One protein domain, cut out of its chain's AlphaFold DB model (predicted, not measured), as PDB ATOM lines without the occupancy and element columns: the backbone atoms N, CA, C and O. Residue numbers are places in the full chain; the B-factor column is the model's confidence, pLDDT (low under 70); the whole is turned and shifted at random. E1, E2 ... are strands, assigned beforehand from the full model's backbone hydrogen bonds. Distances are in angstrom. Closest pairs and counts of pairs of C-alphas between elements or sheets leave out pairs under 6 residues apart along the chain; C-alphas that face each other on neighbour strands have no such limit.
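This is residues 126 to 313 of the 313 residues of an uncharacterized protein of Gammaproteobacteria bacterium (UniProt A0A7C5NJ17). What does the model look like? It is one broad wall of seven long antiparallel strands, with a small hairpin, E5 and E6, over one face near E8 and E9. A long tail, residues 281 to 313 with no named element, folds back over that same face. How is it built? The printed part has 188 residues, no named helix and nine named strands, E1 to E9 in chain order, holding 88 residues, under half; the class is all strand, and the large sheet's order is E1 E2 E3 E4 E7 E8 E9. It is only just compact, close to loose, with a radius of gyration of the C-alphas of 19.3 A, and only just flat, spanning 64 by 42 by 22 A.

Where do the first strands run? E1 is residues 134 to 142, beginning at C-alpha 134 (191.166, 211.875, 207.110). E2 is 153 to 163, 33.2 A; E3 169 to 181, 36.8 A; E4 193 to 203, 33.7 A. Which follow? E5 is residues 210 to 214 and E6 224 to 228. E7, the longest, is 231 to 244, 41.8 A; E8 is 254 to 264, 33.4 A; E9 is 272 to 280, ending at C-alpha 280 (167.452, 212.380, 238.949).

How do the first strands pair? E1 E2 E3 E4 form a meander, each strand the antiparallel neighbour of the one before. N 138 and O 157 are 2.8 A apart, N 158 and O 175 2.8 A, and N 176 and O 198 2.8 A, each within hydrogen-bond range. How does the sheet go on? E4 and E7 are antiparallel neighbours, with N 197 and O 238 2.8 A apart, and E7 E8 E9 form a second meander, with N 239 and O 259 2.9 A apart and N 262 and O 274 2.9 A. E1 and E9 are the edge strands, and the sheet is twisted, its C-alphas up to 4.6 A off its best plane. Where is the hairpin of E5 and E6? N 212 and O 226 are 2.8 A apart, and this small sheet forms a sandwich, two sheets face to face, with the large one, their best planes 37 degrees apart. The closest C-alphas of E6 and E9, Gly 224 and Ala 274, are 5.5 A apart.

How far does it reach? The C-alphas of Thr 166 and Gly 287, the two farthest apart, are 64.8 A apart. Is the printed part whole? It has no cut and ends at residue 313, the chain's last; the link E3 to E4 is long. Where is confidence low? The mean pLDDT of the printed part is 77.6, and 49 residues are under 70, among them 274 to 296.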
ATOM      1  N   PRO A 126     184.089 214.373 199.459       80.31
ATOM      2  CA  PRO A 126     182.720 214.660 199.050       80.31
ATOM      3  C   PRO A 126     182.236 215.994 199.629       80.31
ATOM      4  O   PRO A 126     182.157 216.182 200.848       80.31
ATOM      5  N   THR A 127     181.909 216.950 198.756       77.44
ATOM      6  CA  THR A 127     181.498 218.294 199.184       77.44
ATOM      7  C   THR A 127     180.183 218.223 199.961       77.44
ATOM      8  O   THR A 127     179.225 217.597 199.518       77.44
ATOM      9  N   GLY A 128     180.123 218.867 201.130       73.88
ATOM     10  CA  GLY A 128     178.920 218.893 201.973       73.88
ATOM     11  C   GLY A 128     178.705 217.655 202.855       73.88
ATOM     12  O   GLY A 128     177.775 217.653 203.654       73.88
ATOM     13  N   SER A 129     179.576 216.643 202.781       75.38
ATOM     14  CA  SER A 129     179.508 215.445 203.639       75.38
ATOM     15  C   SER A 129     179.877 215.705 205.104       75.38
ATOM     16  O   SER A 129     179.550 214.913 205.984       75.38
ATOM     17  N   GLY A 130     180.594 216.801 205.377       71.88
ATOM     18  CA  GLY A 130     181.197 217.057 206.685       71.88
ATOM     19  C   GLY A 130     182.373 216.129 207.017       71.88
ATOM     20  O   GLY A 130     182.827 216.134 208.164       71.88
ATOM     21  N   MET A 131     182.858 215.345 206.047       77.94
ATOM     22  CA  MET A 131     184.026 214.485 206.206       77.94
ATOM     23  C   MET A 131     185.318 215.295 206.242       77.94
ATOM     24  O   MET A 131     185.463 216.318 205.568       77.94
ATOM     25  N   GLY A 132     186.257 214.800 207.046       81.94
ATOM     26  CA  GLY A 132     187.638 215.243 207.022       81.94
ATOM     27  C   GLY A 132     188.397 214.702 205.811       81.94
ATOM     28  O   GLY A 132     187.992 213.721 205.193       81.94
ATOM     29  N   ASN A 133     189.554 215.286 205.526       88.31
ATOM     30  CA  ASN A 133     190.529 214.696 204.613       88.31
ATOM     31  C   ASN A 133     191.217 213.442 205.201       88.31
ATOM     32  O   ASN A 133     191.841 212.672 204.485       88.31
ATOM     33  N   MET A 134     191.051 213.194 206.497       88.81
ATOM     34  CA  MET A 134     191.166 211.875 207.110       88.81
ATOM     35  C   MET A 134     189.862 211.592 207.845       88.81
ATOM     36  O   MET A 134     189.421 212.420 208.650       88.81
ATOM     37  N   ASN A 135     189.261 210.436 207.593       91.00
ATOM     38  CA  ASN A 135     188.073 209.969 208.287       91.00
ATOM     39  C   ASN A 135     188.308 208.539 208.791       91.00
ATOM     40  O   ASN A 135     188.782 207.683 208.058       91.00
ATOM     41  N   ILE A 136     188.011 208.297 210.062       90.38
ATOM     42  CA  ILE A 136     188.086 206.982 210.698       90.38
ATOM     43  C   ILE A 136     186.745 206.766 211.378       90.38
ATOM     44  O   ILE A 136     186.401 207.533 212.272       90.38
ATOM     45  N   ASN A 137     186.010 205.739 210.975       90.94
ATOM     46  CA  ASN A 137     184.770 205.304 211.596       90.94
ATOM     47  C   ASN A 137     184.958 203.859 212.041       90.94
ATOM     48  O   ASN A 137     185.152 202.972 211.218       90.94
ATOM     49  N   GLN A 138     184.894 203.621 213.338       89.62
ATOM     50  CA  GLN A 138     184.929 202.300 213.938       89.62
ATOM     51  C   GLN A 138     183.655 202.116 214.726       89.62
ATOM     52  O   GLN A 138     183.265 202.992 215.490       89.62
ATOM     53  N   SER A 139     183.008 200.981 214.558       88.75
ATOM     54  CA  SER A 139     181.883 200.586 215.376       88.75
ATOM     55  C   SER A 139     181.974 199.115 215.708       88.75
ATOM     56  O   SER A 139     182.365 198.291 214.883       88.75
ATOM     57  N   PHE A 140     181.577 198.811 216.926       87.75
ATOM     58  CA  PHE A 140     181.472 197.476 217.462       87.75
ATOM     59  C   PHE A 140     180.108 197.377 218.120       87.75
ATOM     60  O   PHE A 140     179.756 198.234 218.928       87.75
ATOM     61  N   THR A 141     179.363 196.340 217.793       86.06
ATOM     62  CA  THR A 141     178.102 196.039 218.448       86.06
ATOM     63  C   THR A 141     178.129 194.581 218.843       86.06
ATOM     64  O   THR A 141     178.283 193.717 217.988       86.06
ATOM     65  N   ASP A 142     177.940 194.328 220.124       84.94
ATOM     66  CA  ASP A 142     177.564 193.043 220.675       84.94
ATOM     67  C   ASP A 142     176.173 193.222 221.281       84.94
ATOM     68  O   ASP A 142     175.938 194.145 222.055       84.94
ATOM     69  N   GLN A 143     175.211 192.415 220.877       75.44
ATOM     70  CA  GLN A 143     173.865 192.434 221.440       75.44
ATOM     71  C   GLN A 143     173.757 191.529 222.664       75.44
ATOM     72  O   GLN A 143     172.723 191.561 223.332       75.44
ATOM     73  N   GLY A 144     174.813 190.766 222.957       74.25
ATOM     74  CA  GLY A 144     174.817 189.780 224.012       74.25
ATOM     75  C   GLY A 144     174.090 188.491 223.640       74.25
ATOM     76  O   GLY A 144     173.624 188.308 222.508       74.25
ATOM     77  N   ASN A 145     173.987 187.568 224.596       65.94
ATOM     78  CA  ASN A 145     173.272 186.302 224.423       65.94
ATOM     79  C   ASN A 145     171.917 186.326 225.142       65.94
ATOM     80  O   ASN A 145     171.817 186.041 226.323       65.94
ATOM     81  N   ALA A 146     170.848 186.537 224.369       57.50
ATOM     82  CA  ALA A 146     169.454 186.526 224.821       57.50
ATOM     83  C   ALA A 146     169.088 187.632 225.833       57.50
ATOM     84  O   ALA A 146     169.849 188.041 226.697       57.50
ATOM     85  N   ALA A 147     167.846 188.111 225.732       53.72
ATOM     86  CA  ALA A 147     167.359 189.323 226.391       53.72
ATOM     87  C   ALA A 147     167.535 189.394 227.925       53.72
ATOM     88  O   ALA A 147     167.381 190.475 228.482       53.72
ATOM     89  N   VAL A 148     167.832 188.273 228.594       56.22
ATOM     90  CA  VAL A 148     168.005 188.133 230.052       56.22
ATOM     91  C   VAL A 148     169.359 188.611 230.583       56.22
ATOM     92  O   VAL A 148     169.432 188.968 231.759       56.22
ATOM     93  N   ASP A 149     170.404 188.655 229.756       57.72
ATOM     94  CA  ASP A 149     171.767 188.840 230.272       57.72
ATOM     95  C   ASP A 149     172.211 190.310 230.311       57.72
ATOM     96  O   ASP A 149     173.141 190.645 231.045       57.72
ATOM     97  N   GLY A 150     171.494 191.205 229.613       59.97
ATOM     98  CA  GLY A 150     171.773 192.644 229.564       59.97
ATOM     99  C   GLY A 150     173.269 192.940 229.432       59.97
ATOM    100  O   GLY A 150     173.843 193.712 230.187       59.97
ATOM    101  N   ASP A 151     173.885 192.261 228.479       71.94
ATOM    102  CA  ASP A 151     175.305 192.232 228.146       71.94
ATOM    103  C   ASP A 151     175.588 192.939 226.810       71.94
ATOM    104  O   ASP A 151     176.708 192.911 226.303       71.94
ATOM    105  N   GLY A 152     174.582 193.620 226.254       83.56
ATOM    106  CA  GLY A 152     174.729 194.384 225.025       83.56
ATOM    107  C   GLY A 152     175.779 195.488 225.169       83.56
ATOM    108  O   GLY A 152     175.724 196.302 226.086       83.56
ATOM    109  N   LEU A 153     176.717 195.560 224.237       87.44
ATOM    110  CA  LEU A 153     177.762 196.567 224.167       87.44
ATOM    111  C   LEU A 153     177.774 197.192 222.774       87.44
ATOM    112  O   LEU A 153     178.091 196.542 221.785       87.44
ATOM    113  N   PHE A 154     177.523 198.490 222.695       88.62
ATOM    114  CA  PHE A 154     177.750 199.283 221.495       88.62
ATOM    115  C   PHE A 154     178.938 200.210 221.722       88.62
ATOM    116  O   PHE A 154     179.002 200.914 222.723       88.62
ATOM    117  N   ASN A 155     179.867 200.262 220.777       91.50
ATOM    118  CA  ASN A 155     180.914 201.268 220.715       91.50
ATOM    119  C   ASN A 155     180.939 201.883 219.321       91.50
ATOM    120  O   ASN A 155     180.811 201.187 218.317       91.50
ATOM    121  N   SER A 156     181.168 203.185 219.255       92.00
ATOM    122  CA  SER A 156     181.400 203.920 218.023       92.00
ATOM    123  C   SER A 156     182.479 204.967 218.252       92.00
ATOM    124  O   SER A 156     182.445 205.714 219.226       92.00
ATOM    125  N   PHE A 157     183.447 205.020 217.351       93.50
ATOM    126  CA  PHE A 157     184.482 206.031 217.291       93.50
ATOM    127  C   PHE A 157     184.503 206.614 215.884       93.50
ATOM    128  O   PHE A 157     184.725 205.905 214.908       93.50
ATOM    129  N   VAL A 158     184.285 207.919 215.778       92.81
ATOM    130  CA  VAL A 158     184.342 208.665 214.524       92.81
ATOM    131  C   VAL A 158     185.343 209.796 214.680       92.81
ATOM    132  O   VAL A 158     185.167 210.682 215.513       92.81
ATOM    133  N   MET A 159     186.375 209.823 213.848       94.00
ATOM    134  CA  MET A 159     187.358 210.897 213.796       94.00
ATOM    135  C   MET A 159     187.419 211.469 212.390       94.00
ATOM    136  O   MET A 159     187.629 210.752 211.423       94.00
ATOM    137  N   ASN A 160     187.270 212.781 212.291       93.81
ATOM    138  CA  ASN A 160     187.477 213.562 211.088       93.81
ATOM    139  C   ASN A 160     188.598 214.559 211.356       93.81
ATOM    140  O   ASN A 160     188.578 215.271 212.364       93.81
ATOM    141  N   ILE A 161     189.556 214.638 210.450       93.25
ATOM    142  CA  ILE A 161     190.616 215.641 210.470       93.25
ATOM    143  C   ILE A 161     190.596 216.339 209.125       93.25
ATOM    144  O   ILE A 161     190.510 215.676 208.101       93.25
ATOM    145  N   ASN A 162     190.688 217.662 209.130       91.69
ATOM    146  CA  ASN A 162     191.032 218.440 207.950       91.69
ATOM    147  C   ASN A 162     192.490 218.859 208.044       91.69
ATOM    148  O   ASN A 162     192.930 219.339 209.089       91.69
ATOM    149  N   GLN A 163     193.221 218.738 206.944       88.12
ATOM    150  CA  GLN A 163     194.567 219.273 206.779       88.12
ATOM    151  C   GLN A 163     194.598 220.171 205.540       88.12
ATOM    152  O   GLN A 163     193.842 219.958 204.591       88.12
ATOM    153  N   ASP A 164     195.444 221.192 205.554       83.94
ATOM    154  CA  ASP A 164     195.705 222.001 204.365       83.94
ATOM    155  C   ASP A 164     196.649 221.289 203.376       83.94
ATOM    156  O   ASP A 164     197.093 220.159 203.593       83.94
ATOM    157  N   ALA A 165     196.985 221.966 202.274       78.25
ATOM    158  CA  ALA A 165     197.882 221.434 201.246       78.25
ATOM    159  C   ALA A 165     199.312 221.137 201.748       78.25
ATOM    160  O   ALA A 165     200.065 220.452 201.058       78.25
ATOM    161  N   THR A 166     199.696 221.646 202.924       79.69
ATOM    162  CA  THR A 166     200.999 221.399 203.564       79.69
ATOM    163  C   THR A 166     200.951 220.270 204.595       79.69
ATOM    164  O   THR A 166     201.983 219.927 205.166       79.69
ATOM    165  N   GLY A 167     199.774 219.681 204.835       79.81
ATOM    166  CA  GLY A 167     199.554 218.668 205.870       79.81
ATOM    167  C   GLY A 167     199.300 219.248 207.264       79.81
ATOM    168  O   GLY A 167     199.236 218.498 208.238       79.81
ATOM    169  N   THR A 168     199.131 220.568 207.397       86.69
ATOM    170  CA  THR A 168     198.821 221.194 208.689       86.69
ATOM    171  C   THR A 168     197.356 220.966 209.035       86.69
ATOM    172  O   THR A 168     196.478 221.282 208.235       86.69
ATOM    173  N   VAL A 169     197.070 220.456 210.237       89.25
ATOM    174  CA  VAL A 169     195.694 220.246 210.715       89.25
ATOM    175  C   VAL A 169     194.965 221.588 210.845       89.25
ATOM    176  O   VAL A 169     195.367 222.450 211.622       89.25
ATOM    177  N   THR A 170     193.869 221.747 210.108       93.62
ATOM    178  CA  THR A 170     193.015 222.948 210.094       93.62
ATOM    179  C   THR A 170     191.681 222.749 210.807       93.62
ATOM    180  O   THR A 170     190.974 223.721 211.067       93.62
ATOM    181  N   GLY A 171     191.339 221.510 211.157       94.44
ATOM    182  CA  GLY A 171     190.173 221.199 211.970       94.44
ATOM    183  C   GLY A 171     190.140 219.741 212.396       94.44
ATOM    184  O   GLY A 171     190.713 218.870 211.739       94.44
ATOM    185  N   LYS A 172     189.456 219.477 213.507       94.81
ATOM    186  CA  LYS A 172     189.231 218.132 214.043       94.81
ATOM    187  C   LYS A 172     187.777 218.006 214.479       94.81
ATOM    188  O   LYS A 172     187.243 218.913 215.105       94.81
ATOM    189  N   LYS A 173     187.156 216.864 214.206       94.56
ATOM    190  CA  LYS A 173     185.912 216.430 214.844       94.56
ATOM    191  C   LYS A 173     186.088 214.998 215.325       94.56
ATOM    192  O   LYS A 173     186.523 214.150 214.559       94.56
ATOM    193  N   MET A 174     185.781 214.733 216.583       94.94
ATOM    194  CA  MET A 174     185.877 213.409 217.183       94.94
ATOM    195  C   MET A 174     184.583 213.119 217.924       94.94
ATOM    196  O   MET A 174     184.145 213.956 218.701       94.94
ATOM    197  N   SER A 175     184.019 211.946 217.695       94.38
ATOM    198  CA  SER A 175     182.892 211.391 218.424       94.38
ATOM    199  C   SER A 175     183.324 210.036 218.959       94.38
ATOM    200  O   SER A 175     183.867 209.220 218.217       94.38
ATOM    201  N   LEU A 176     183.136 209.813 220.247       94.06
ATOM    202  CA  LEU A 176     183.254 208.512 220.881       94.06
ATOM    203  C   LEU A 176     181.933 208.263 221.591       94.06
ATOM    204  O   LEU A 176     181.490 209.108 222.361       94.06
ATOM    205  N   ARG A 177     181.321 207.115 221.354       93.31
ATOM    206  CA  ARG A 177     180.106 206.678 222.025       93.31
ATOM    207  C   ARG A 177     180.281 205.244 222.473       93.31
ATOM    208  O   ARG A 177     180.717 204.410 221.690       93.31
ATOM    209  N   GLN A 178     179.903 204.973 223.708       93.00
ATOM    210  CA  GLN A 178     179.814 203.640 224.268       93.00
ATOM    211  C   GLN A 178     178.462 203.510 224.956       93.00
ATOM    212  O   GLN A 178     178.159 204.303 225.841       93.00
ATOM    213  N   ASP A 179     177.673 202.516 224.569       90.56
ATOM    214  CA  ASP A 179     176.454 202.139 225.273       90.56
ATOM    215  C   ASP A 179     176.612 200.720 225.810       90.56
ATOM    216  O   ASP A 179     177.111 199.832 225.123       90.56
ATOM    217  N   LEU A 180     176.183 200.519 227.044       89.94
ATOM    218  CA  LEU A 180     176.199 199.250 227.745       89.94
ATOM    219  C   LEU A 180     174.769 198.964 228.202       89.94
ATOM    220  O   LEU A 180     174.204 199.737 228.976       89.94
ATOM    221  N   GLY A 181     174.177 197.881 227.715       87.56
ATOM    222  CA  GLY A 181     173.041 197.248 228.371       87.56
ATOM    223  C   GLY A 181     173.484 196.712 229.717       87.56
ATOM    224  O   GLY A 181     174.631 196.305 229.870       87.56
ATOM    225  N   MET A 182     172.604 196.780 230.708       83.25
ATOM    226  CA  MET A 182     172.851 196.149 231.999       83.25
ATOM    227  C   MET A 182     171.724 195.156 232.259       83.25
ATOM    228  O   MET A 182     170.551 195.482 232.109       83.25
ATOM    229  N   GLY A 183     172.074 193.926 232.609       76.38
ATOM    230  CA  GLY A 183     171.116 192.892 232.981       76.38
ATOM    231  C   GLY A 183     171.009 192.783 234.490       76.38
ATOM    232  O   GLY A 183     171.994 192.975 235.205       76.38
ATOM    233  N   ASP A 184     169.825 192.424 234.982       70.44
ATOM    234  CA  ASP A 184     169.671 191.953 236.362       70.44
ATOM    235  C   ASP A 184     169.913 190.434 236.484       70.44
ATOM    236  O   ASP A 184     169.974 189.905 237.596       70.44
ATOM    237  N   GLY A 185     170.076 189.738 235.348       67.56
ATOM    238  CA  GLY A 185     170.284 188.291 235.253       67.56
ATOM    239  C   GLY A 185     169.047 187.455 235.599       67.56
ATOM    240  O   GLY A 185     169.160 186.242 235.788       67.56
ATOM    241  N   VAL A 186     167.872 188.080 235.735       66.38
ATOM    242  CA  VAL A 186     166.626 187.436 236.185       66.38
ATOM    243  C   VAL A 186     165.519 187.576 235.146       66.38
ATOM    244  O   VAL A 186     164.770 186.620 234.922       66.38
ATOM    245  N   ALA A 187     165.399 188.734 234.501       67.25
ATOM    246  CA  ALA A 187     164.389 188.996 233.486       67.25
ATOM    247  C   ALA A 187     164.977 189.746 232.294       67.25
ATOM    248  O   ALA A 187     166.046 190.343 232.368       67.25
ATOM    249  N   ALA A 188     164.250 189.715 231.176       68.06
ATOM    250  CA  ALA A 188     164.634 190.498 230.021       68.06
ATOM    251  C   ALA A 188     164.571 191.991 230.355       68.06
ATOM    252  O   ALA A 188     163.480 192.567 230.386       68.06
ATOM    253  N   ASN A 189     165.722 192.604 230.624       67.50
ATOM    254  CA  ASN A 189     165.801 194.012 230.963       67.50
ATOM    255  C   ASN A 189     166.283 194.806 229.748       67.50
ATOM    256  O   ASN A 189     167.458 194.816 229.398       67.50
ATOM    257  N   THR A 190     165.340 195.474 229.085       72.50
ATOM    258  CA  THR A 190     165.632 196.360 227.949       72.50
ATOM    259  C   THR A 190     165.735 197.829 228.357       72.50
ATOM    260  O   THR A 190     165.918 198.698 227.503       72.50
ATOM    261  N   THR A 191     165.507 198.139 229.633       75.50
ATOM    262  CA  THR A 191     165.444 199.512 230.147       75.50
ATOM    263  C   THR A 191     166.735 199.954 230.809       75.50
ATOM    264  O   THR A 191     166.972 201.161 230.916       75.50
ATOM    265  N   ASP A 192     167.561 199.003 231.215       84.31
ATOM    266  CA  ASP A 192     168.790 199.261 231.932       84.31
ATOM    267  C   ASP A 192     169.922 199.502 230.946       84.31
ATOM    268  O   ASP A 192     170.341 198.625 230.190       84.31
ATOM    269  N   ALA A 193     170.399 200.740 230.934       88.25
ATOM    270  CA  ALA A 193     171.420 201.181 230.006       88.25
ATOM    271  C   ALA A 193     172.359 202.186 230.669       88.25
ATOM    272  O   ALA A 193     171.931 203.068 231.417       88.25
ATOM    273  N   GLN A 194     173.637 202.097 230.340       90.38
ATOM    274  CA  GLN A 194     174.631 203.132 230.569       90.38
ATOM    275  C   GLN A 194     175.131 203.631 229.216       90.38
ATOM    276  O   GLN A 194     175.319 202.850 228.293       90.38
ATOM    277  N   SER A 195     175.331 204.937 229.081       91.62
ATOM    278  CA  SER A 195     175.824 205.552 227.853       91.62
ATOM    279  C   SER A 195     176.867 206.605 228.183       91.62
ATOM    280  O   SER A 195     176.632 207.488 229.008       91.62
ATOM    281  N   PHE A 196     178.018 206.512 227.536       93.06
ATOM    282  CA  PHE A 196     179.110 207.464 227.610       93.06
ATOM    283  C   PHE A 196     179.365 208.029 226.217       93.06
ATOM    284  O   PHE A 196     179.598 207.282 225.270       93.06
ATOM    285  N   VAL A 197     179.326 209.352 226.083       92.62
ATOM    286  CA  VAL A 197     179.542 210.042 224.811       92.62
ATOM    287  C   VAL A 197     180.549 211.169 225.003       92.62
ATOM    288  O   VAL A 197     180.437 211.969 225.928       92.62
ATOM    289  N   VAL A 198     181.521 211.261 224.102       93.81
ATOM    290  CA  VAL A 198     182.480 212.360 224.007       93.81
ATOM    291  C   VAL A 198     182.418 212.932 222.604       93.81
ATOM    292  O   VAL A 198     182.648 212.222 221.632       93.81
ATOM    293  N   GLU A 199     182.181 214.231 222.498       94.19
ATOM    294  CA  GLU A 199     182.261 214.971 221.243       94.19
ATOM    295  C   GLU A 199     183.325 216.054 221.358       94.19
ATOM    296  O   GLU A 199     183.374 216.804 222.327       94.19
ATOM    297  N   GLN A 200     184.170 216.178 220.348       94.50
ATOM    298  CA  GLN A 200     185.139 217.256 220.240       94.50
ATOM    299  C   GLN A 200     185.050 217.871 218.852       94.50
ATOM    300  O   GLN A 200     185.008 217.141 217.861       94.50
ATOM    301  N   ARG A 201     185.087 219.200 218.756       94.56
ATOM    302  CA  ARG A 201     185.199 219.922 217.481       94.56
ATOM    303  C   ARG A 201     186.206 221.056 217.606       94.56
ATOM    304  O   ARG A 201     186.234 221.721 218.632       94.56
ATOM    305  N   SER A 202     187.002 221.284 216.567       94.88
ATOM    306  CA  SER A 202     187.942 222.403 216.485       94.88
ATOM    307  C   SER A 202     188.190 222.869 215.052       94.88
ATOM    308  O   SER A 202     187.960 222.129 214.086       94.88
ATOM    309  N   GLY A 203     188.692 224.098 214.913       93.69
ATOM    310  CA  GLY A 203     189.091 224.679 213.635       93.69
ATOM    311  C   GLY A 203     187.936 224.741 212.634       93.69
ATOM    312  O   GLY A 203     186.789 224.994 212.998       93.69
ATOM    313  N   ASN A 204     188.209 224.464 211.362       92.44
ATOM    314  CA  ASN A 204     187.186 224.495 210.311       92.44
ATOM    315  C   ASN A 204     186.125 223.377 210.415       92.44
ATOM    316  O   ASN A 204     185.166 223.395 209.647       92.44
ATOM    317  N   LEU A 205     186.260 222.439 211.361       90.50
ATOM    318  CA  LEU A 205     185.227 221.454 211.710       90.50
ATOM    319  C   LEU A 205     184.354 221.901 212.901       90.50
ATOM    320  O   LEU A 205     183.410 221.199 213.270       90.50
ATOM    321  N   ASN A 206     184.616 223.088 213.462       92.69
ATOM    322  CA  ASN A 206     183.725 223.813 214.367       92.69
ATOM    323  C   ASN A 206     183.280 225.139 213.720       92.69
ATOM    324  O   ASN A 206     183.803 226.208 214.020       92.69
ATOM    325  N   THR A 207     182.342 225.081 212.776       90.75
ATOM    326  CA  THR A 207     182.018 226.222 211.897       90.75
ATOM    327  C   THR A 207     181.097 227.275 212.513       90.75
ATOM    328  O   THR A 207     180.939 228.348 211.931       90.75
ATOM    329  N   ALA A 208     180.487 226.999 213.666       90.88
ATOM    330  CA  ALA A 208     179.496 227.873 214.281       90.88
ATOM    331  C   ALA A 208     179.924 228.296 215.689       90.88
ATOM    332  O   ALA A 208     180.322 227.471 216.510       90.88
ATOM    333  N   ALA A 209     179.785 229.593 215.971       91.75
ATOM    334  CA  ALA A 209     179.808 230.086 217.340       91.75
ATOM    335  C   ALA A 209     178.581 229.565 218.100       91.75
ATOM    336  O   ALA A 209     177.524 229.325 217.510       91.75
ATOM    337  N   GLY A 210     178.709 229.424 219.410       90.25
ATOM    338  CA  GLY A 210     177.631 228.926 220.245       90.25
ATOM    339  C   GLY A 210     177.851 229.228 221.713       90.25
ATOM    340  O   GLY A 210     178.865 229.793 222.128       90.25
ATOM    341  N   SER A 211     176.840 228.897 222.496       88.75
ATOM    342  CA  SER A 211     176.875 229.040 223.937       88.75
ATOM    343  C   SER A 211     176.001 227.965 224.549       88.75
ATOM    344  O   SER A 211     174.883 227.745 224.085       88.75
ATOM    345  N   LEU A 212     176.519 227.308 225.581       86.06
ATOM    346  CA  LEU A 212     175.781 226.345 226.369       86.06
ATOM    347  C   LEU A 212     175.726 226.798 227.820       86.06
ATOM    348  O   LEU A 212     176.763 226.950 228.467       86.06
ATOM    349  N   ALA A 213     174.510 226.968 228.328       85.06
ATOM    350  CA  ALA A 213     174.255 227.195 229.738       85.06
ATOM    351  C   ALA A 213     173.914 225.865 230.415       85.06
ATOM    352  O   ALA A 213     172.844 225.301 230.200       85.06
ATOM    353  N   LEU A 214     174.816 225.390 231.266       81.25
ATOM    354  CA  LEU A 214     174.568 224.260 232.145       81.25
ATOM    355  C   LEU A 214     173.926 224.772 233.434       81.25
ATOM    356  O   LEU A 214     174.454 225.675 234.091       81.25
ATOM    357  N   GLN A 215     172.779 224.206 233.806       77.75
ATOM    358  CA  GLN A 215     172.139 224.560 235.071       77.75
ATOM    359  C   GLN A 215     173.006 224.108 236.245       77.75
ATOM    360  O   GLN A 215     173.672 223.079 236.165       77.75
ATOM    361  N   ALA A 216     173.012 224.873 237.336       69.00
ATOM    362  CA  ALA A 216     173.650 224.422 238.567       69.00
ATOM    363  C   ALA A 216     172.953 223.152 239.081       69.00
ATOM    364  O   ALA A 216     171.738 223.007 238.931       69.00
ATOM    365  N   SER A 217     173.712 222.240 239.692       68.12
ATOM    366  CA  SER A 217     173.105 221.071 240.334       68.12
ATOM    367  C   SER A 217     172.190 221.500 241.487       68.12
ATOM    368  O   SER A 217     172.368 222.569 242.078       68.12
ATOM    369  N   SER A 218     171.250 220.635 241.878       63.69
ATOM    370  CA  SER A 218     170.387 220.843 243.053       63.69
ATOM    371  C   SER A 218     171.173 221.024 244.362       63.69
ATOM    372  O   SER A 218     170.675 221.638 245.300       63.69
ATOM    373  N   SER A 219     172.424 220.549 244.410       60.66
ATOM    374  CA  SER A 219     173.351 220.736 245.534       60.66
ATOM    375  C   SER A 219     174.073 222.096 245.542       60.66
ATOM    376  O   SER A 219     174.917 222.341 246.403       60.66
ATOM    377  N   GLY A 220     173.785 222.979 244.580       57.44
ATOM    378  CA  GLY A 220     174.376 224.320 244.482       57.44
ATOM    379  C   GLY A 220     175.822 224.355 243.978       57.44
ATOM    380  O   GLY A 220     176.419 225.428 243.926       57.44
ATOM    381  N   THR A 221     176.389 223.210 243.586       59.66
ATOM    382  CA  THR A 221     177.757 223.106 243.050       59.66
ATOM    383  C   THR A 221     177.707 222.791 241.548       59.66
ATOM    384  O   THR A 221     176.967 221.897 241.134       59.66
ATOM    385  N   GLY A 222     178.471 223.511 240.720       67.62
ATOM    386  CA  GLY A 222     178.503 223.344 239.254       67.62
ATOM    387  C   GLY A 222     177.568 224.284 238.479       67.62
ATOM    388  O   GLY A 222     176.989 225.211 239.042       67.62
ATOM    389  N   GLY A 223     177.432 224.041 237.175       73.25
ATOM    390  CA  GLY A 223     176.722 224.897 236.223       73.25
ATOM    391  C   GLY A 223     177.591 226.019 235.646       73.25
ATOM    392  O   GLY A 223     178.791 226.107 235.906       73.25
ATOM    393  N   GLY A 224     176.979 226.871 234.831       82.69
ATOM    394  CA  GLY A 224     177.632 228.007 234.186       82.69
ATOM    395  C   GLY A 224     177.447 228.007 232.676       82.69
ATOM    396  O   GLY A 224     176.913 227.066 232.095       82.69
ATOM    397  N   THR A 225     177.893 229.085 232.045       87.06
ATOM    398  CA  THR A 225     177.785 229.253 230.598       87.06
ATOM    399  C   THR A 225     179.157 229.127 229.961       87.06
ATOM    400  O   THR A 225     180.066 229.886 230.298       87.06
ATOM    401  N   VAL A 226     179.299 228.200 229.016       86.38
ATOM    402  CA  VAL A 226     180.463 228.129 228.128       86.38
ATOM    403  C   VAL A 226     180.051 228.681 226.783       86.38
ATOM    404  O   VAL A 226     179.130 228.169 226.159       86.38
ATOM    405  N   SER A 227     180.745 229.717 226.336       90.69
ATOM    406  CA  SER A 227     180.593 230.260 224.990       90.69
ATOM    407  C   SER A 227     181.825 229.932 224.161       90.69
ATOM    408  O   SER A 227     182.934 229.816 224.687       90.69
ATOM    409  N   TRP A 228     181.636 229.800 222.857       91.88
ATOM    410  CA  TRP A 228     182.709 229.559 221.904       91.88
ATOM    411  C   TRP A 228     182.461 230.311 220.604       91.88
ATOM    412  O   TRP A 228     181.320 230.551 220.197       91.88
ATOM    413  N   ALA A 229     183.548 230.687 219.946       92.75
ATOM    414  CA  ALA A 229     183.540 231.180 218.582       92.75
ATOM    415  C   ALA A 229     183.624 230.014 217.582       92.75
ATOM    416  O   ALA A 229     183.969 228.884 217.931       92.75
ATOM    417  N   ALA A 230     183.331 230.295 216.311       92.75
ATOM    418  CA  ALA A 230     183.698 229.378 215.238       92.75
ATOM    419  C   ALA A 230     185.229 229.206 215.218       92.75
ATOM    420  O   ALA A 230     185.964 230.184 215.353       92.75
ATOM    421  N   GLY A 231     185.706 227.977 215.043       92.06
ATOM    422  CA  GLY A 231     187.129 227.634 215.083       92.06
ATOM    423  C   GLY A 231     187.649 227.188 216.449       92.06
ATOM    424  O   GLY A 231     188.685 226.521 216.493       92.06
ATOM    425  N   ASP A 232     186.942 227.488 217.541       94.56
ATOM    426  CA  ASP A 232     187.359 227.089 218.889       94.56
ATOM    427  C   ASP A 232     187.395 225.564 219.048       94.56
ATOM    428  O   ASP A 232     186.623 224.842 218.419       94.56
ATOM    429  N   ASP A 233     188.275 225.072 219.918       94.12
ATOM    430  CA  ASP A 233     188.384 223.679 220.330       94.12
ATOM    431  C   ASP A 233     187.493 223.423 221.543       94.12
ATOM    432  O   ASP A 233     187.836 223.748 222.683       94.12
ATOM    433  N   VAL A 234     186.335 222.834 221.281       93.00
ATOM    434  CA  VAL A 234     185.313 222.560 222.282       93.00
ATOM    435  C   VAL A 234     185.170 221.053 222.446       93.00
ATOM    436  O   VAL A 234     185.037 220.314 221.468       93.00
ATOM    437  N   LEU A 235     185.197 220.615 223.699       93.56
ATOM    438  CA  LEU A 235     184.980 219.242 224.131       93.56
ATOM    439  C   LEU A 235     183.691 219.181 224.947       93.56
ATOM    440  O   LEU A 235     183.516 219.967 225.879       93.56
ATOM    441  N   VAL A 236     182.839 218.217 224.629       91.19
ATOM    442  CA  VAL A 236     181.638 217.884 225.382       91.19
ATOM    443  C   VAL A 236     181.701 216.426 225.807       91.19
ATOM    444  O   VAL A 236     182.079 215.558 225.023       91.19
ATOM    445  N   VAL A 237     181.353 216.168 227.061       91.69
ATOM    446  CA  VAL A 237     181.266 214.828 227.635       91.69
ATOM    447  C   VAL A 237     179.883 214.657 228.232       91.69
ATOM    448  O   VAL A 237     179.446 215.495 229.022       91.69
ATOM    449  N   TRP A 238     179.235 213.551 227.895       90.38
ATOM    450  CA  TRP A 238     177.981 213.120 228.485       90.38
ATOM    451  C   TRP A 238     178.130 211.713 229.061       90.38
ATOM    452  O   TRP A 238     178.696 210.824 228.427       90.38
ATOM    453  N   LEU A 239     177.593 211.500 230.256       89.94
ATOM    454  CA  LEU A 239     177.465 210.185 230.876       89.94
ATOM    455  C   LEU A 239     176.055 210.039 231.427       89.94
ATOM    456  O   LEU A 239     175.670 210.759 232.345       89.94
ATOM    457  N   GLY A 240     175.296 209.096 230.895       88.06
ATOM    458  CA  GLY A 240     173.961 208.783 231.367       88.06
ATOM    459  C   GLY A 240     173.848 207.338 231.832       88.06
ATOM    460  O   GLY A 240     174.523 206.454 231.313       88.06
ATOM    461  N   GLN A 241     172.972 207.093 232.798       87.31
ATOM    462  CA  GLN A 241     172.603 205.748 233.223       87.31
ATOM    463  C   GLN A 241     171.113 205.702 233.561       87.31
ATOM    464  O   GLN A 241     170.555 206.666 234.088       87.31
ATOM    465  N   GLN A 242     170.473 204.581 233.264       85.81
ATOM    466  CA  GLN A 242     169.121 204.239 233.673       85.81
ATOM    467  C   GLN A 242     169.136 202.805 234.204       85.81
ATOM    468  O   GLN A 242     169.745 201.945 233.579       85.81
ATOM    469  N   VAL A 243     168.508 202.577 235.356       84.94
ATOM    470  CA  VAL A 243     168.420 201.271 236.028       84.94
ATOM    471  C   VAL A 243     166.994 201.073 236.527       84.94
ATOM    472  O   VAL A 243     166.471 201.953 237.213       84.94
ATOM    473  N   ASP A 244     166.369 199.945 236.227       82.50
ATOM    474  CA  ASP A 244     165.144 199.485 236.859       82.50
ATOM    475  C   ASP A 244     165.484 198.917 238.236       82.50
ATOM    476  O   ASP A 244     166.230 197.959 238.411       82.50
ATOM    477  N   THR A 245     164.951 199.578 239.248       82.81
ATOM    478  CA  THR A 245     165.143 199.270 240.664       82.81
ATOM    479  C   THR A 245     163.950 198.523 241.252       82.81
ATOM    480  O   THR A 245     163.914 198.278 242.461       82.81
ATOM    481  N   ALA A 246     162.952 198.183 240.431       81.31
ATOM    482  CA  ALA A 246     161.792 197.426 240.866       81.31
ATOM    483  C   ALA A 246     162.195 196.032 241.362       81.31
ATOM    484  O   ALA A 246     163.090 195.381 240.827       81.31
ATOM    485  N   ALA A 247     161.497 195.542 242.387       79.88
ATOM    486  CA  ALA A 247     161.628 194.146 242.778       79.88
ATOM    487  C   ALA A 247     161.119 193.227 241.646       79.88
ATOM    488  O   ALA A 247     160.160 193.597 240.960       79.88
ATOM    489  N   PRO A 248     161.666 192.007 241.486       78.56
ATOM    490  CA  PRO A 248     161.173 191.059 240.492       78.56
ATOM    491  C   PRO A 248     159.654 190.850 240.598       78.56
ATOM    492  O   PRO A 248     159.136 190.488 241.656       78.56
ATOM    493  N   GLY A 249     158.934 191.089 239.499       77.81
ATOM    494  CA  GLY A 249     157.472 190.972 239.427       77.81
ATOM    495  C   GLY A 249     156.677 192.202 239.893       77.81
ATOM    496  O   GLY A 249     155.447 192.174 239.827       77.81
ATOM    497  N   ALA A 250     157.338 193.273 240.342       81.94
ATOM    498  CA  ALA A 250     156.714 194.580 240.545       81.94
ATOM    499  C   ALA A 250     156.648 195.379 239.226       81.94
ATOM    500  O   ALA A 250     157.220 194.988 238.211       81.94
ATOM    501  N   GLY A 251     155.923 196.502 239.228       78.50
ATOM    502  CA  GLY A 251     155.977 197.454 238.114       78.50
ATOM    503  C   GLY A 251     157.328 198.175 238.062       78.50
ATOM    504  O   GLY A 251     157.934 198.395 239.107       78.50
ATOM    505  N   THR A 252     157.765 198.559 236.861       77.25
ATOM    506  CA  THR A 252     159.045 199.239 236.581       77.25
ATOM    507  C   THR A 252     159.273 200.472 237.467       77.25
ATOM    508  O   THR A 252     158.396 201.333 237.581       77.25
ATOM    509  N   SER A 253     160.477 200.600 238.029       81.75
ATOM    510  CA  SER A 253     160.923 201.713 238.873       81.75
ATOM    511  C   SER A 253     162.290 202.225 238.408       81.75
ATOM    512  O   SER A 253     163.333 201.752 238.846       81.75
ATOM    513  N   LEU A 254     162.310 203.207 237.504       78.50
ATOM    514  CA  LEU A 254     163.551 203.651 236.854       78.50
ATOM    515  C   LEU A 254     164.313 204.714 237.662       78.50
ATOM    516  O   LEU A 254     163.892 205.867 237.726       78.50
ATOM    517  N   SER A 255     165.508 204.369 238.137       80.56
ATOM    518  CA  SER A 255     166.517 205.312 238.624       80.56
ATOM    519  C   SER A 255     167.365 205.840 237.465       80.56
ATOM    520  O   SER A 255     167.792 205.064 236.608       80.56
ATOM    521  N   LYS A 256     167.620 207.155 237.412       80.25
ATOM    522  CA  LYS A 256     168.377 207.788 236.319       80.25
ATOM    523  C   LYS A 256     169.527 208.651 236.835       80.25
ATOM    524  O   LYS A 256     169.412 209.386 237.812       80.25
ATOM    525  N   PHE A 257     170.637 208.621 236.118       82.94
ATOM    526  CA  PHE A 257     171.813 209.445 236.366       82.94
ATOM    527  C   PHE A 257     172.216 210.173 235.080       82.94
ATOM    528  O   PHE A 257     172.126 209.601 233.992       82.94
ATOM    529  N   GLY A 258     172.660 211.426 235.205       83.81
ATOM    530  CA  GLY A 258     173.161 212.230 234.094       83.81
ATOM    531  C   GLY A 258     174.293 213.173 234.512       83.81
ATOM    532  O   GLY A 258     174.216 213.893 235.507       83.81
ATOM    533  N   PHE A 259     175.355 213.203 233.724       85.25
ATOM    534  CA  PHE A 259     176.458 214.149 233.828       85.25
ATOM    535  C   PHE A 259     176.794 214.756 232.471       85.25
ATOM    536  O   PHE A 259     177.055 214.013 231.528       85.25
ATOM    537  N   GLU A 260     176.875 216.085 232.403       87.38
ATOM    538  CA  GLU A 260     177.312 216.831 231.223       87.38
ATOM    539  C   GLU A 260     178.449 217.781 231.577       87.38
ATOM    540  O   GLU A 260     178.381 218.543 232.545       87.38
ATOM    541  N   SER A 261     179.483 217.804 230.748       89.44
ATOM    542  CA  SER A 261     180.531 218.812 230.835       89.44
ATOM    543  C   SER A 261     180.868 219.364 229.472       89.44
ATOM    544  O   SER A 261     180.990 218.618 228.507       89.44
ATOM    545  N   VAL A 262     181.068 220.679 229.423       89.50
ATOM    546  CA  VAL A 262     181.538 221.398 228.246       89.50
ATOM    547  C   VAL A 262     182.777 222.193 228.601       89.50
ATOM    548  O   VAL A 262     182.823 222.911 229.598       89.50
ATOM    549  N   THR A 263     183.802 222.071 227.771       91.25
ATOM    550  CA  THR A 263     185.053 222.807 227.914       91.25
ATOM    551  C   THR A 263     185.423 223.436 226.585       91.25
ATOM    552  O   THR A 263     185.658 222.725 225.611       91.25
ATOM    553  N   ASN A 264     185.528 224.762 226.553       90.69
ATOM    554  CA  ASN A 264     186.193 225.486 225.481       90.69
ATOM    555  C   ASN A 264     187.679 225.637 225.842       90.69
ATOM    556  O   ASN A 264     188.058 226.404 226.732       90.69
ATOM    557  N   ARG A 265     188.527 224.877 225.149       90.56
ATOM    558  CA  ARG A 265     189.984 224.858 225.344       90.56
ATOM    559  C   ARG A 265     190.703 225.967 224.581       90.56
ATOM    560  O   ARG A 265     191.885 226.188 224.831       90.56
ATOM    561  N   SER A 266     190.005 226.666 223.688       86.62
ATOM    562  CA  SER A 266     190.562 227.746 222.871       86.62
ATOM    563  C   SER A 266     190.511 229.120 223.526       86.62
ATOM    564  O   SER A 266     191.171 230.034 223.033       86.62
ATOM    565  N   SER A 267     189.776 229.305 224.627       67.94
ATOM    566  CA  SER A 267     189.694 230.619 225.262       67.94
ATOM    567  C   SER A 267     191.034 230.998 225.902       67.94
ATOM    568  O   SER A 267     191.381 230.569 226.994       67.94
ATOM    569  N   THR A 268     191.818 231.825 225.218       63.75
ATOM    570  CA  THR A 268     192.965 232.515 225.815       63.75
ATOM    571  C   THR A 268     192.492 233.762 226.568       63.75
ATOM    572  O   THR A 268     191.642 234.487 226.048       63.75
ATOM    573  N   PRO A 269     193.051 234.072 227.752       52.72
ATOM    574  CA  PRO A 269     194.192 233.403 228.380       52.72
ATOM    575  C   PRO A 269     193.825 232.182 229.241       52.72
ATOM    576  O   PRO A 269     194.727 231.446 229.629       52.72
ATOM    577  N   THR A 270     192.542 231.949 229.527       71.38
ATOM    578  CA  THR A 270     192.105 230.882 230.438       71.38
ATOM    579  C   THR A 270     191.029 230.024 229.776       71.38
ATOM    580  O   THR A 270     189.955 230.559 229.476       71.38
ATOM    581  N   PRO A 271     191.275 228.715 229.559       77.25
ATOM    582  CA  PRO A 271     190.246 227.772 229.141       77.25
ATOM    583  C   PRO A 271     188.993 227.932 230.000       77.25
ATOM    584  O   PRO A 271     189.080 228.058 231.222       77.25
ATOM    585  N   THR A 272     187.830 227.955 229.363       76.25
ATOM    586  CA  THR A 272     186.549 228.078 230.053       76.25
ATOM    587  C   THR A 272     185.894 226.713 230.068       76.25
ATOM    588  O   THR A 272     185.720 226.066 229.037       76.25
ATOM    589  N   SER A 273     185.551 226.246 231.259       73.56
ATOM    590  CA  SER A 273     184.889 224.964 231.464       73.56
ATOM    591  C   SER A 273     183.663 225.165 232.333       73.56
ATOM    592  O   SER A 273     183.750 225.815 233.375       73.56
ATOM    593  N   ALA A 274     182.553 224.555 231.941       66.19
ATOM    594  CA  ALA A 274     181.418 224.326 232.815       66.19
ATOM    595  C   ALA A 274     181.144 222.826 232.874       66.19
ATOM    596  O   ALA A 274     181.330 222.073 231.918       66.19
ATOM    597  N   SER A 275     180.690 222.376 234.028       64.31
ATOM    598  CA  SER A 275     180.162 221.031 234.186       64.31
ATOM    599  C   SER A 275     178.934 221.107 235.056       64.31
ATOM    600  O   SER A 275     178.856 221.941 235.963       64.31
ATOM    601  N   THR A 276     177.965 220.257 234.768       58.38
ATOM    602  CA  THR A 276     176.835 220.050 235.646       58.38
ATOM    603  C   THR A 276     176.651 218.572 235.904       58.38
ATOM    604  O   THR A 276     176.861 217.709 235.052       58.38
ATOM    605  N   PHE A 277     176.273 218.310 237.140       59.75
ATOM    606  CA  PHE A 277     175.895 217.000 237.605       59.75
ATOM    607  C   PHE A 277     174.414 217.076 237.916       59.75
ATOM    608  O   PHE A 277     173.972 217.974 238.637       59.75
ATOM    609  N   SER A 278     173.650 216.122 237.408       54.12
ATOM    610  CA  SER A 278     172.272 215.953 237.825       54.12
ATOM    611  C   SER A 278     172.032 214.497 238.159       54.12
ATOM    612  O   SER A 278     172.145 213.594 237.333       54.12
ATOM    613  N   THR A 279     171.680 214.262 239.410       47.88
ATOM    614  CA  THR A 279     171.084 212.999 239.807       47.88
ATOM    615  C   THR A 279     169.579 213.211 239.778       47.88
ATOM    616  O   THR A 279     169.037 214.022 240.525       47.88
ATOM    617  N   ALA A 280     168.895 212.515 238.877       44.50
ATOM    618  CA  ALA A 280     167.452 212.380 238.949       44.50
ATOM    619  C   ALA A 280     167.175 211.007 239.563       44.50
ATOM    620  O   ALA A 280     166.895 210.041 238.856       44.50
ATOM    621  N   GLN A 281     167.256 210.909 240.894       37.81
ATOM    622  CA  GLN A 281     166.540 209.839 241.586       37.81
ATOM    623  C   GLN A 281     165.052 210.073 241.323       37.81
ATOM    624  O   GLN A 281     164.416 210.886 241.989       37.81
ATOM    625  N   VAL A 282     164.496 209.421 240.305       40.91
ATOM    626  CA  VAL A 282     163.049 209.344 240.149       40.91
ATOM    627  C   VAL A 282     162.623 208.054 240.836       40.91
ATOM    628  O   VAL A 282     162.827 206.967 240.317       40.91
ATOM    629  N   ASN A 283     162.064 208.227 242.033       38.62
ATOM    630  CA  ASN A 283     161.394 207.234 242.867       38.62
ATOM    631  C   ASN A 283     162.273 206.140 243.503       38.62
ATOM    632  O   ASN A 283     162.185 204.964 243.170       38.62
ATOM    633  N   VAL A 284     162.952 206.494 244.600       39.06
ATOM    634  CA  VAL A 284     162.550 205.801 245.834       39.06
ATOM    635  C   VAL A 284     161.179 206.390 246.144       39.06
ATOM    636  O   VAL A 284     161.072 207.606 246.267       39.06
ATOM    637  N   ASP A 285     160.124 205.586 246.133       40.59
ATOM    638  CA  ASP A 285     158.770 206.027 246.475       40.59
ATOM    639  C   ASP A 285     158.742 206.465 247.959       40.59
ATOM    640  O   ASP A 285     158.411 205.685 248.848       40.59
ATOM    641  N   ASP A 286     159.213 207.682 248.259       44.72
ATOM    642  CA  ASP A 286     159.265 208.271 249.606       44.72
ATOM    643  C   ASP A 286     158.147 209.303 249.851       44.72
ATOM    644  O   ASP A 286     158.024 209.859 250.945       44.72
ATOM    645  N   GLY A 287     157.293 209.531 248.847       42.34
ATOM    646  CA  GLY A 287     156.106 210.376 248.945       42.34
ATOM    647  C   GLY A 287     156.339 211.889 248.838       42.34
ATOM    648  O   GLY A 287     155.416 212.634 249.168       42.34
ATOM    649  N   GLN A 288     157.502 212.380 248.380       40.00
ATOM    650  CA  GLN A 288     157.840 213.820 248.441       40.00
ATOM    651  C   GLN A 288     158.040 214.579 247.114       40.00
ATOM    652  O   GLN A 288     158.756 215.572 247.075       40.00
ATOM    653  N   GLY A 289     157.303 214.238 246.052       38.78
ATOM    654  CA  GLY A 289     157.134 215.145 244.904       38.78
ATOM    655  C   GLY A 289     158.331 215.171 243.945       38.78
ATOM    656  O   GLY A 289     159.399 215.701 244.232       38.78
ATOM    657  N   GLY A 290     158.114 214.582 242.769       37.25
ATOM    658  CA  GLY A 290     159.155 214.229 241.812       37.25
ATOM    659  C   GLY A 290     159.983 215.386 241.255       37.25
ATOM    660  O   GLY A 290     159.499 216.493 241.011       37.25
ATOM    661  N   VAL A 291     161.246 215.074 240.968       40.47
ATOM    662  CA  VAL A 291     162.095 215.909 240.122       40.47
ATOM    663  C   VAL A 291     161.662 215.726 238.667       40.47
ATOM    664  O   VAL A 291     161.414 214.616 238.197       40.47
ATOM    665  N   ALA A 292     161.533 216.866 237.990       42.16
ATOM    666  CA  ALA A 292     161.119 217.014 236.606       42.16
ATOM    667  C   ALA A 292     161.928 216.129 235.645       42.16
ATOM    668  O   ALA A 292     163.119 215.941 235.855       42.16
ATOM    669  N   ALA A 293     161.223 215.639 234.617       44.72
ATOM    670  CA  ALA A 293     161.645 215.137 233.302       44.72
ATOM    671  C   ALA A 293     163.138 214.774 233.092       44.72
ATOM    672  O   ALA A 293     164.022 215.553 233.438       44.72
ATOM    673  N   PRO A 294     163.438 213.637 232.424       51.16
ATOM    674  CA  PRO A 294     164.798 213.117 232.279       51.16
ATOM    675  C   PRO A 294     165.754 214.214 231.819       51.16
ATOM    676  O   PRO A 294     165.428 214.945 230.885       51.16
ATOM    677  N   TYR A 295     166.897 214.304 232.501       61.31
ATOM    678  CA  TYR A 295     168.001 215.209 232.204       61.31
ATOM    679  C   TYR A 295     168.039 215.603 230.719       61.31
ATOM    680  O   TYR A 295     168.274 214.765 229.841       61.31
ATOM    681  N   ALA A 296     167.724 216.864 230.424       66.31
ATOM    682  CA  ALA A 296     167.674 217.349 229.056       66.31
ATOM    683  C   ALA A 296     169.098 217.664 228.592       66.31
ATOM    684  O   ALA A 296     169.547 218.798 228.714       66.31
ATOM    685  N   TRP A 297     169.791 216.650 228.067       75.19
ATOM    686  CA  TRP A 297     171.059 216.844 227.366       75.19
ATOM    687  C   TRP A 297     170.887 217.886 226.266       75.19
ATOM    688  O   TRP A 297     169.939 217.794 225.464       75.19
ATOM    689  N   ASP A 298     171.817 218.829 226.206       77.75
ATOM    690  CA  ASP A 298     171.842 219.797 225.129       77.75
ATOM    691  C   ASP A 298     172.255 219.135 223.807       77.75
ATOM    692  O   ASP A 298     173.100 218.241 223.757       77.75
ATOM    693  N   ALA A 299     171.602 219.540 222.718       80.06
ATOM    694  CA  ALA A 299     171.801 218.956 221.393       80.06
ATOM    695  C   ALA A 299     172.627 219.850 220.453       80.06
ATOM    696  O   ALA A 299     172.855 219.481 219.300       80.06
ATOM    697  N   ALA A 300     173.086 221.022 220.904       76.56
ATOM    698  CA  ALA A 300     173.810 221.975 220.067       76.56
ATOM    699  C   ALA A 300     175.143 221.407 219.556       76.56
ATOM    700  O   ALA A 300     175.605 221.795 218.482       76.56
ATOM    701  N   PHE A 301     175.750 220.470 220.293       73.75
ATOM    702  CA  PHE A 301     177.076 219.932 219.981       73.75
ATOM    703  C   PHE A 301     177.092 218.568 219.281       73.75
ATOM    704  O   PHE A 301     178.153 218.131 218.830       73.75
ATOM    705  N   GLY A 302     175.946 217.908 219.102       74.44
ATOM    706  CA  GLY A 302     175.888 216.605 218.439       74.44
ATOM    707  C   GLY A 302     174.727 215.721 218.878       74.44
ATOM    708  O   GLY A 302     173.749 216.179 219.468       74.44
ATOM    709  N   ALA A 303     174.846 214.436 218.546       76.94
ATOM    710  CA  ALA A 303     173.903 213.425 218.991       76.94
ATOM    711  C   ALA A 303     174.153 213.127 220.474       76.94
ATOM    712  O   ALA A 303     175.165 212.534 220.841       76.94
ATOM    713  N   LYS A 304     173.219 213.553 221.320       76.88
ATOM    714  CA  LYS A 304     173.213 213.230 222.748       76.88
ATOM    715  C   LYS A 304     173.043 211.723 223.005       76.88
ATOM    716  O   LYS A 304     172.479 211.031 222.150       76.88
ATOM    717  N   PRO A 305     173.432 211.230 224.197       74.62
ATOM    718  CA  PRO A 305     173.084 209.883 224.636       74.62
ATOM    719  C   PRO A 305     171.586 209.595 224.509       74.62
ATOM    720  O   PRO A 305     170.739 210.432 224.843       74.62
ATOM    721  N   THR A 306     171.256 208.373 224.099       76.31
ATOM    722  CA  THR A 306     169.911 207.810 224.228       76.31
ATOM    723  C   THR A 306     169.958 206.748 225.319       76.31
ATOM    724  O   THR A 306     170.625 205.737 225.147       76.31
ATOM    725  N   LEU A 307     169.244 206.946 226.433       73.44
ATOM    726  CA  LEU A 307     169.117 205.943 227.513       73.44
ATOM    727  C   LEU A 307     168.132 204.818 227.160       73.44
ATOM    728  O   LEU A 307     167.397 204.307 228.000       73.44
ATOM    729  N   THR A 308     168.078 204.494 225.880       70.81
ATOM    730  CA  THR A 308     167.335 203.386 225.305       70.81
ATOM    731  C   THR A 308     168.354 202.587 224.531       70.81
ATOM    732  O   THR A 308     169.062 203.166 223.696       70.81
ATOM    733  N   LEU A 309     168.428 201.286 224.800       65.06
ATOM    734  CA  LEU A 309     169.251 200.404 223.990       65.06
ATOM    735  C   LEU A 309     168.813 200.526 222.525       65.06
ATOM    736  O   LEU A 309     167.614 200.700 222.260       65.06
ATOM    737  N   PRO A 310     169.759 200.515 221.570       59.47
ATOM    738  CA  PRO A 310     169.399 200.493 220.165       59.47
ATOM    739  C   PRO A 310     168.452 199.310 219.906       59.47
ATOM    740  O   PRO A 310     168.606 198.255 220.531       59.47
ATOM    741  N   PRO A 311     167.441 199.483 219.034       54.16
ATOM    742  CA  PRO A 311     166.539 198.395 218.696       54.16
ATOM    743  C   PRO A 311     167.352 197.207 218.181       54.16
ATOM    744  O   PRO A 311     168.241 197.376 217.346       54.16
ATOM    745  N   GLN A 312     167.051 196.025 218.713       50.53
ATOM    746  CA  GLN A 312     167.584 194.764 218.207       50.53
ATOM    747  C   GLN A 312     167.071 194.596 216.759       50.53
ATOM    748  O   GLN A 312     165.871 194.812 216.547       50.53
ATOM    749  N   PRO A 313     167.945 194.330 215.772       43.28
ATOM    750  CA  PRO A 313     167.556 194.145 214.375       43.28
ATOM    751  C   PRO A 313     166.660 192.918 214.156       43.28
ATOM    752  O   PRO A 313     166.758 191.941 214.934       43.28
TER     753      PRO A 313